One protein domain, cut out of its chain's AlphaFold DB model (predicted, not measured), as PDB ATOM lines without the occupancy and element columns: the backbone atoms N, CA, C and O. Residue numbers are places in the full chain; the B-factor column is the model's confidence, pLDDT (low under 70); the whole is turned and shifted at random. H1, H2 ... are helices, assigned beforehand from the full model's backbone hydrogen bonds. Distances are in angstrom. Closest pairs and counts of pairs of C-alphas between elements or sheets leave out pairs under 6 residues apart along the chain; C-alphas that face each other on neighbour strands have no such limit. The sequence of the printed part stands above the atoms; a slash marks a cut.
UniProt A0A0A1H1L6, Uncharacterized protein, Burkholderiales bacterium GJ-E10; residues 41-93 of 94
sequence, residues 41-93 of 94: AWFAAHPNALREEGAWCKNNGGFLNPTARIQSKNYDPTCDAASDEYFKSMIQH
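What this domain is: This is residues 41 to 93 of the 94 residues of an uncharacterized protein of Burkholderiales bacterium GJ-E10 (UniProt A0A0A1H1L6). Two helices, H2 and H3, pack on each other at a steep tilt, and the short helix H1 packs on residues 81 to 85 of H3. A long loop, residues 61 to 76, joins H2 to H3 at the end of the domain away from H1. The 53 printed residues hold three named helices, H1, H2 and H3 in chain order, and no named strand: all helix. The whole is compact, radius of gyration of the C-alphas 10.3 A, spanning 28 by 20 by 16 A.

How they stand to each other: H1, residues 41 to 45, and H2, residues 47 to 60, only just touch, with 3 pairs of C-alphas within 8 A, and only at the corner; the closest C-alphas, of Phe 43 and Leu 50, are 5.3 A apart. H3, residues 77 to 91, touches H1 with residues 81 to 85 alone, closest at the C-alphas of Phe 43 and Ala 82, 6.4 A. H2 and H3 touch, closest at the C-alphas of Leu 50 and Ala 82, 5.6 A, at a steep tilt of 59 degrees, opposite ways. In H1, H2 and H3 every O i to N i+4 pair is within hydrogen-bond range.

Where its parts are: H1 begins at C-alpha 41 (135.278, 194.588, 225.812) and is 6.5 A long. H2 is 19.9 A long. H3, 21.3 A, ends at C-alpha 91 (134.915, 178.614, 230.111).

The domain as a whole: The C-alphas farthest apart, of Lys 73 and His 93, are 30.8 A apart. The printed part has no cut. The link from H1 to H2 is tight, that from H2 to H3 long. Residues 61 to 74 and 90 to 93 have pLDDT under 70.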
ATOM      1  N   ALA A  41     136.647 194.145 225.566       89.62
ATOM      2  CA  ALA A  41     135.278 194.588 225.812       89.62
ATOM      3  C   ALA A  41     134.515 194.802 224.500       89.62
ATOM      4  O   ALA A  41     133.340 194.444 224.394       89.62
ATOM      5  N   TRP A  42     135.193 195.330 223.481       91.06
ATOM      6  CA  TRP A  42     134.632 195.441 222.147       91.06
ATOM      7  C   TRP A  42     134.333 194.062 221.552       91.06
ATOM      8  O   TRP A  42     133.218 193.844 221.076       91.06
ATOM      9  N   PHE A  43     135.264 193.107 221.644       90.12
ATOM     10  CA  PHE A  43     135.042 191.743 221.151       90.12
ATOM     11  C   PHE A  43     133.932 190.999 221.901       90.12
ATOM     12  O   PHE A  43     133.158 190.281 221.269       90.12
ATOM     13  N   ALA A  44     133.789 191.223 223.209       87.69
ATOM     14  CA  ALA A  44     132.690 190.673 224.003       87.69
ATOM     15  C   ALA A  44     131.318 191.137 223.482       87.69
ATOM     16  O   ALA A  44     130.356 190.371 223.462       87.69
ATOM     17  N   ALA A  45     131.229 192.387 223.016       89.94
ATOM     18  CA  ALA A  45     130.025 192.935 222.394       89.94
ATOM     19  C   ALA A  45     129.848 192.516 220.919       89.94
ATOM     20  O   ALA A  45     128.744 192.622 220.385       89.94
ATOM     21  N   HIS A  46     130.905 192.025 220.261       92.44
ATOM     22  CA  HIS A  46     130.929 191.683 218.834       92.44
ATOM     23  C   HIS A  46     131.399 190.232 218.605       92.44
ATOM     24  O   HIS A  46     132.476 189.998 218.048       92.44
ATOM     25  N   PRO A  47     130.578 189.225 218.958       85.44
ATOM     26  CA  PRO A  47     130.979 187.816 218.912       85.44
ATOM     27  C   PRO A  47     131.295 187.301 217.499       85.44
ATOM     28  O   PRO A  47     132.068 186.358 217.341       85.44
ATOM     29  N   ASN A  48     130.730 187.912 216.451       87.56
ATOM     30  CA  ASN A  48     131.083 187.567 215.071       87.56
ATOM     31  C   ASN A  48     132.500 188.044 214.723       87.56
ATOM     32  O   ASN A  48     133.295 187.254 214.218       87.56
ATOM     33  N   ALA A  49     132.847 189.281 215.089       89.69
ATOM     34  CA  ALA A  49     134.187 189.827 214.887       89.69
ATOM     35  C   ALA A  49     135.241 189.054 215.692       89.69
ATOM     36  O   ALA A  49     136.317 188.763 215.185       89.69
ATOM     37  N   LEU A  50     134.899 188.624 216.911       86.62
ATOM     38  CA  LEU A  50     135.736 187.744 217.730       86.62
ATOM     39  C   LEU A  50     136.090 186.428 217.009       86.62
ATOM     40  O   LEU A  50     137.231 185.970 217.059       86.62
ATOM     41  N   ARG A  51     135.123 185.811 216.316       84.62
ATOM     42  CA  ARG A  51     135.346 184.570 215.555       84.62
ATOM     43  C   ARG A  51     136.195 184.797 214.307       84.62
ATOM     44  O   ARG A  51     137.048 183.963 214.005       84.62
ATOM     45  N   GLU A  52     135.939 185.883 213.585       87.75
ATOM     46  CA  GLU A  52     136.688 186.263 212.382       87.75
ATOM     47  C   GLU A  52     138.147 186.588 212.728       87.75
ATOM     48  O   GLU A  52     139.060 186.052 212.097       87.75
ATOM     49  N   GLU A  53     138.368 187.345 213.805       85.44
ATOM     50  CA  GLU A  53     139.701 187.643 214.327       85.44
ATOM     51  C   GLU A  53     140.420 186.376 214.789       85.44
ATOM     52  O   GLU A  53     141.554 186.122 214.396       85.44
ATOM     53  N   GLY A  54     139.747 185.506 215.547       80.81
ATOM     54  CA  GLY A  54     140.329 184.233 215.967       80.81
ATOM     55  C   GLY A  54     140.769 183.359 214.781       80.81
ATOM     56  O   GLY A  54     141.847 182.755 214.803       80.81
ATOM     57  N   ALA A  55     139.977 183.310 213.707       81.75
ATOM     58  CA  ALA A  55     140.353 182.601 212.485       81.75
ATOM     59  C   ALA A  55     141.565 183.248 211.793       81.75
ATOM     60  O   ALA A  55     142.486 182.536 211.377       81.75
ATOM     61  N   TRP A  56     141.599 184.582 211.716       84.38
ATOM     62  CA  TRP A  56     142.719 185.325 211.145       84.38
ATOM     63  C   TRP A  56     144.016 185.094 211.934       84.38
ATOM     64  O   TRP A  56     145.032 184.698 211.353       84.38
ATOM     65  N   CYS A  57     143.971 185.233 213.259       81.00
ATOM     66  CA  CYS A  57     145.109 185.038 214.156       81.00
ATOM     67  C   CYS A  57     145.680 183.621 214.076       81.00
ATOM     68  O   CYS A  57     146.896 183.431 214.132       81.00
ATOM     69  N   LYS A  58     144.820 182.605 213.921       76.81
ATOM     70  CA  LYS A  58     145.254 181.211 213.764       76.81
ATOM     71  C   LYS A  58     146.007 181.002 212.449       76.81
ATOM     72  O   LYS A  58     147.012 180.296 212.432       76.81
ATOM     73  N   ASN A  59     145.545 181.630 211.369       78.38
ATOM     74  CA  ASN A  59     146.148 181.504 210.042       78.38
ATOM     75  C   ASN A  59     147.435 182.327 209.882       78.38
ATOM     76  O   ASN A  59     148.340 181.900 209.173       78.38
ATOM     77  N   ASN A  60     147.540 183.471 210.561       74.94
ATOM     78  CA  ASN A  60     148.704 184.369 210.485       74.94
ATOM     79  C   ASN A  60     149.723 184.133 211.609       74.94
ATOM     80  O   ASN A  60     150.751 184.807 211.711       74.94
ATOM     81  N   GLY A  61     149.441 183.145 212.458       69.31
ATOM     82  CA  GLY A  61     150.276 182.770 213.581       69.31
ATOM     83  C   GLY A  61     150.227 183.755 214.740       69.31
ATOM     84  O   GLY A  61     150.958 183.526 215.684       69.31
ATOM     85  N   GLY A  62     149.399 184.801 214.739       66.12
ATOM     86  CA  GLY A  62     149.353 185.822 215.800       66.12
ATOM     87  C   GLY A  62     148.833 185.341 217.163       66.12
ATOM     88  O   GLY A  62     148.877 186.089 218.136       66.12
ATOM     89  N   PHE A  63     148.355 184.097 217.259       65.06
ATOM     90  CA  PHE A  63     147.760 183.554 218.481       65.06
ATOM     91  C   PHE A  63     148.752 183.469 219.651       65.06
ATOM     92  O   PHE A  63     149.784 182.798 219.571       65.06
ATOM     93  N   LEU A  64     148.363 184.056 220.782       61.97
ATOM     94  CA  LEU A  64     148.877 183.711 222.101       61.97
ATOM     95  C   LEU A  64     147.935 182.687 222.719       61.97
ATOM     96  O   LEU A  64     146.741 182.924 222.861       61.97
ATOM     97  N   ASN A  65     148.466 181.535 223.111       60.62
ATOM     98  CA  ASN A  65     147.748 180.670 224.037       60.62
ATOM     99  C   ASN A  65     147.836 181.332 225.429       60.62
ATOM    100  O   ASN A  65     148.940 181.354 225.987       60.62
ATOM    101  N   PRO A  66     146.739 181.862 226.002       54.88
ATOM    102  CA  PRO A  66     146.788 182.574 227.280       54.88
ATOM    103  C   PRO A  66     147.227 181.658 228.428       54.88
ATOM    104  O   PRO A  66     147.828 182.121 229.396       54.88
ATOM    105  N   THR A  67     147.019 180.347 228.292       55.88
ATOM    106  CA  THR A  67     147.433 179.328 229.261       55.88
ATOM    107  C   THR A  67     148.923 179.001 229.164       55.88
ATOM    108  O   THR A  67     149.556 178.705 230.173       55.88
ATOM    109  N   ALA A  68     149.503 179.055 227.961       53.53
ATOM    110  CA  ALA A  68     150.907 178.701 227.737       53.53
ATOM    111  C   ALA A  68     151.847 179.920 227.664       53.53
ATOM    112  O   ALA A  68     153.061 179.740 227.717       53.53
ATOM    113  N   ARG A  69     151.311 181.149 227.529       54.84
ATOM    114  CA  ARG A  69     152.046 182.423 227.335       54.84
ATOM    115  C   ARG A  69     153.208 182.316 226.335       54.84
ATOM    116  O   ARG A  69     154.211 183.018 226.457       54.84
ATOM    117  N   ILE A  70     153.089 181.425 225.352       55.91
ATOM    118  CA  ILE A  70     154.098 181.249 224.311       55.91
ATOM    119  C   ILE A  70     153.884 182.389 223.332       55.91
ATOM    120  O   ILE A  70     152.885 182.403 222.613       55.91
ATOM    121  N   GLN A  71     154.796 183.359 223.338       55.50
ATOM    122  CA  GLN A  71     154.747 184.440 222.369       55.50
ATOM    123  C   GLN A  71     154.897 183.865 220.968       55.50
ATOM    124  O   GLN A  71     155.879 183.187 220.651       55.50
ATOM    125  N   SER A  72     153.906 184.144 220.129       65.38
ATOM    126  CA  SER A  72     154.078 183.978 218.700       65.38
ATOM    127  C   SER A  72     155.205 184.888 218.210       65.38
ATOM    128  O   SER A  72     155.356 186.016 218.674       65.38
ATOM    129  N   LYS A  73     155.955 184.420 217.208       62.75
ATOM    130  CA  LYS A  73     156.909 185.252 216.460       62.75
ATOM    131  C   LYS A  73     156.245 186.461 215.785       62.75
ATOM    132  O   LYS A  73     156.936 187.430 215.502       62.75
ATOM    133  N   ASN A  74     154.930 186.403 215.581       69.62
ATOM    134  CA  ASN A  74     154.106 187.447 214.978       69.62
ATOM    135  C   ASN A  74     153.083 187.978 215.995       69.62
ATOM    136  O   ASN A  74     151.899 188.062 215.679       69.62
ATOM    137  N   TYR A  75     153.514 188.241 217.235       71.81
ATOM    138  CA  TYR A  75     152.633 188.765 218.283       71.81
ATOM    139  C   TYR A  75     151.808 189.957 217.779       71.81
ATOM    140  O   TYR A  75     152.367 190.951 217.313       71.81
ATOM    141  N   ASP A  76     150.490 189.846 217.927       77.00
ATOM    142  CA  ASP A  76     149.527 190.897 217.629       77.00
ATOM    143  C   ASP A  76     148.656 191.130 218.887       77.00
ATOM    144  O   ASP A  76     148.092 190.174 219.435       77.00
ATOM    145  N   PRO A  77     148.572 192.371 219.403       79.75
ATOM    146  CA  PRO A  77     147.823 192.674 220.622       79.75
ATOM    147  C   PRO A  77     146.305 192.510 220.455       79.75
ATOM    148  O   PRO A  77     145.614 192.208 221.429       79.75
ATOM    149  N   THR A  78     145.775 192.666 219.242       85.44
ATOM    150  CA  THR A  78     144.366 192.407 218.943       85.44
ATOM    151  C   THR A  78     144.093 190.905 218.946       85.44
ATOM    152  O   THR A  78     143.096 190.476 219.529       85.44
ATOM    153  N   CYS A  79     145.030 190.090 218.450       81.56
ATOM    154  CA  CYS A  79     144.949 188.637 218.599       81.56
ATOM    155  C   CYS A  79     144.947 188.184 220.061       81.56
ATOM    156  O   CYS A  79     144.240 187.234 220.396       81.56
ATOM    157  N   ASP A  80     145.704 188.843 220.938       81.12
ATOM    158  CA  ASP A  80     145.686 188.555 222.378       81.12
ATOM    159  C   ASP A  80     144.330 188.910 223.008       81.12
ATOM    160  O   ASP A  80     143.736 188.096 223.716       81.12
ATOM    161  N   ALA A  81     143.788 190.088 222.682       85.31
ATOM    162  CA  ALA A  81     142.476 190.519 223.154       85.31
ATOM    163  C   ALA A  81     141.344 189.586 222.689       85.31
ATOM    164  O   ALA A  81     140.503 189.186 223.497       85.31
ATOM    165  N   ALA A  82     141.346 189.199 221.413       85.12
ATOM    166  CA  ALA A  82     140.378 188.259 220.863       85.12
ATOM    167  C   ALA A  82     140.545 186.854 221.458       85.12
ATOM    168  O   ALA A  82     139.566 186.215 221.831       85.12
ATOM    169  N   SER A  83     141.777 186.367 221.614       79.69
ATOM    170  CA  SER A  83     142.018 185.050 222.213       79.69
ATOM    171  C   SER A  83     141.481 184.992 223.641       79.69
ATOM    172  O   SER A  83     140.741 184.072 223.976       79.69
ATOM    173  N   ASP A  84     141.798 185.984 224.471       82.75
ATOM    174  CA  ASP A  84     141.351 186.049 225.865       82.75
ATOM    175  C   ASP A  84     139.822 185.991 225.991       82.75
ATOM    176  O   ASP A  84     139.292 185.175 226.749       82.75
ATOM    177  N   GLU A  85     139.111 186.783 225.186       84.62
ATOM    178  CA  GLU A  85     137.649 186.796 225.205       84.62
ATOM    179  C   GLU A  85     137.057 185.485 224.660       84.62
ATOM    180  O   GLU A  85     136.093 184.953 225.215       84.62
ATOM    181  N   TYR A  86     137.677 184.889 223.639       79.19
ATOM    182  CA  TYR A  86     137.283 183.574 223.136       79.19
ATOM    183  C   TYR A  86     137.417 182.494 224.221       79.19
ATOM    184  O   TYR A  86     136.464 181.751 224.470       79.19
ATOM    185  N   PHE A  87     138.548 182.438 224.931       75.62
ATOM    186  CA  PHE A  87     138.753 181.494 226.037       75.62
ATOM    187  C   PHE A  87     137.771 181.719 227.185       75.62
ATOM    188  O   PHE A  87     137.222 180.753 227.718       75.62
ATOM    189  N   LYS A  88     137.495 182.976 227.530       79.38
ATOM    190  CA  LYS A  88     136.499 183.320 228.544       79.38
ATOM    191  C   LYS A  88     135.101 182.840 228.153       79.38
ATOM    192  O   LYS A  88     134.437 182.218 228.981       79.38
ATOM    193  N   SER A  89     134.687 183.033 226.897       73.19
ATOM    194  CA  SER A  89     133.392 182.540 226.405       73.19
ATOM    195  C   SER A  89     133.280 181.010 226.472       73.19
ATOM    196  O   SER A  89     132.234 180.487 226.840       73.19
ATOM    197  N   MET A  90     134.366 180.274 226.207       68.00
ATOM    198  CA  MET A  90     134.378 178.806 226.294       68.00
ATOM    199  C   MET A  90     134.308 178.287 227.734       68.00
ATOM    200  O   MET A  90     133.692 177.253 227.976       68.00
ATOM    201  N   ILE A  91     134.933 178.986 228.688       66.69
ATOM    202  CA  ILE A  91     134.915 178.614 230.111       66.69
ATOM    203  C   ILE A  91     133.553 178.917 230.745       66.69
ATOM    204  O   ILE A  91     133.098 178.162 231.593       66.69
ATOM    205  N   GLN A  92     132.881 179.995 230.332       59.25
ATOM    206  CA  GLN A  92     131.561 180.364 230.860       59.25
ATOM    207  C   GLN A  92     130.401 179.502 230.331       59.25
ATOM    208  O   GLN A  92     129.286 179.611 230.837       59.25
ATOM    209  N   HIS A  93     130.649 178.654 229.330       50.56
ATOM    210  CA  HIS A  93     129.678 177.696 228.792       50.56
ATOM    211  C   HIS A  93     129.896 176.246 229.280       50.56
ATOM    212  O   HIS A  93     129.264 175.335 228.745       50.56
TER     213      HIS A  93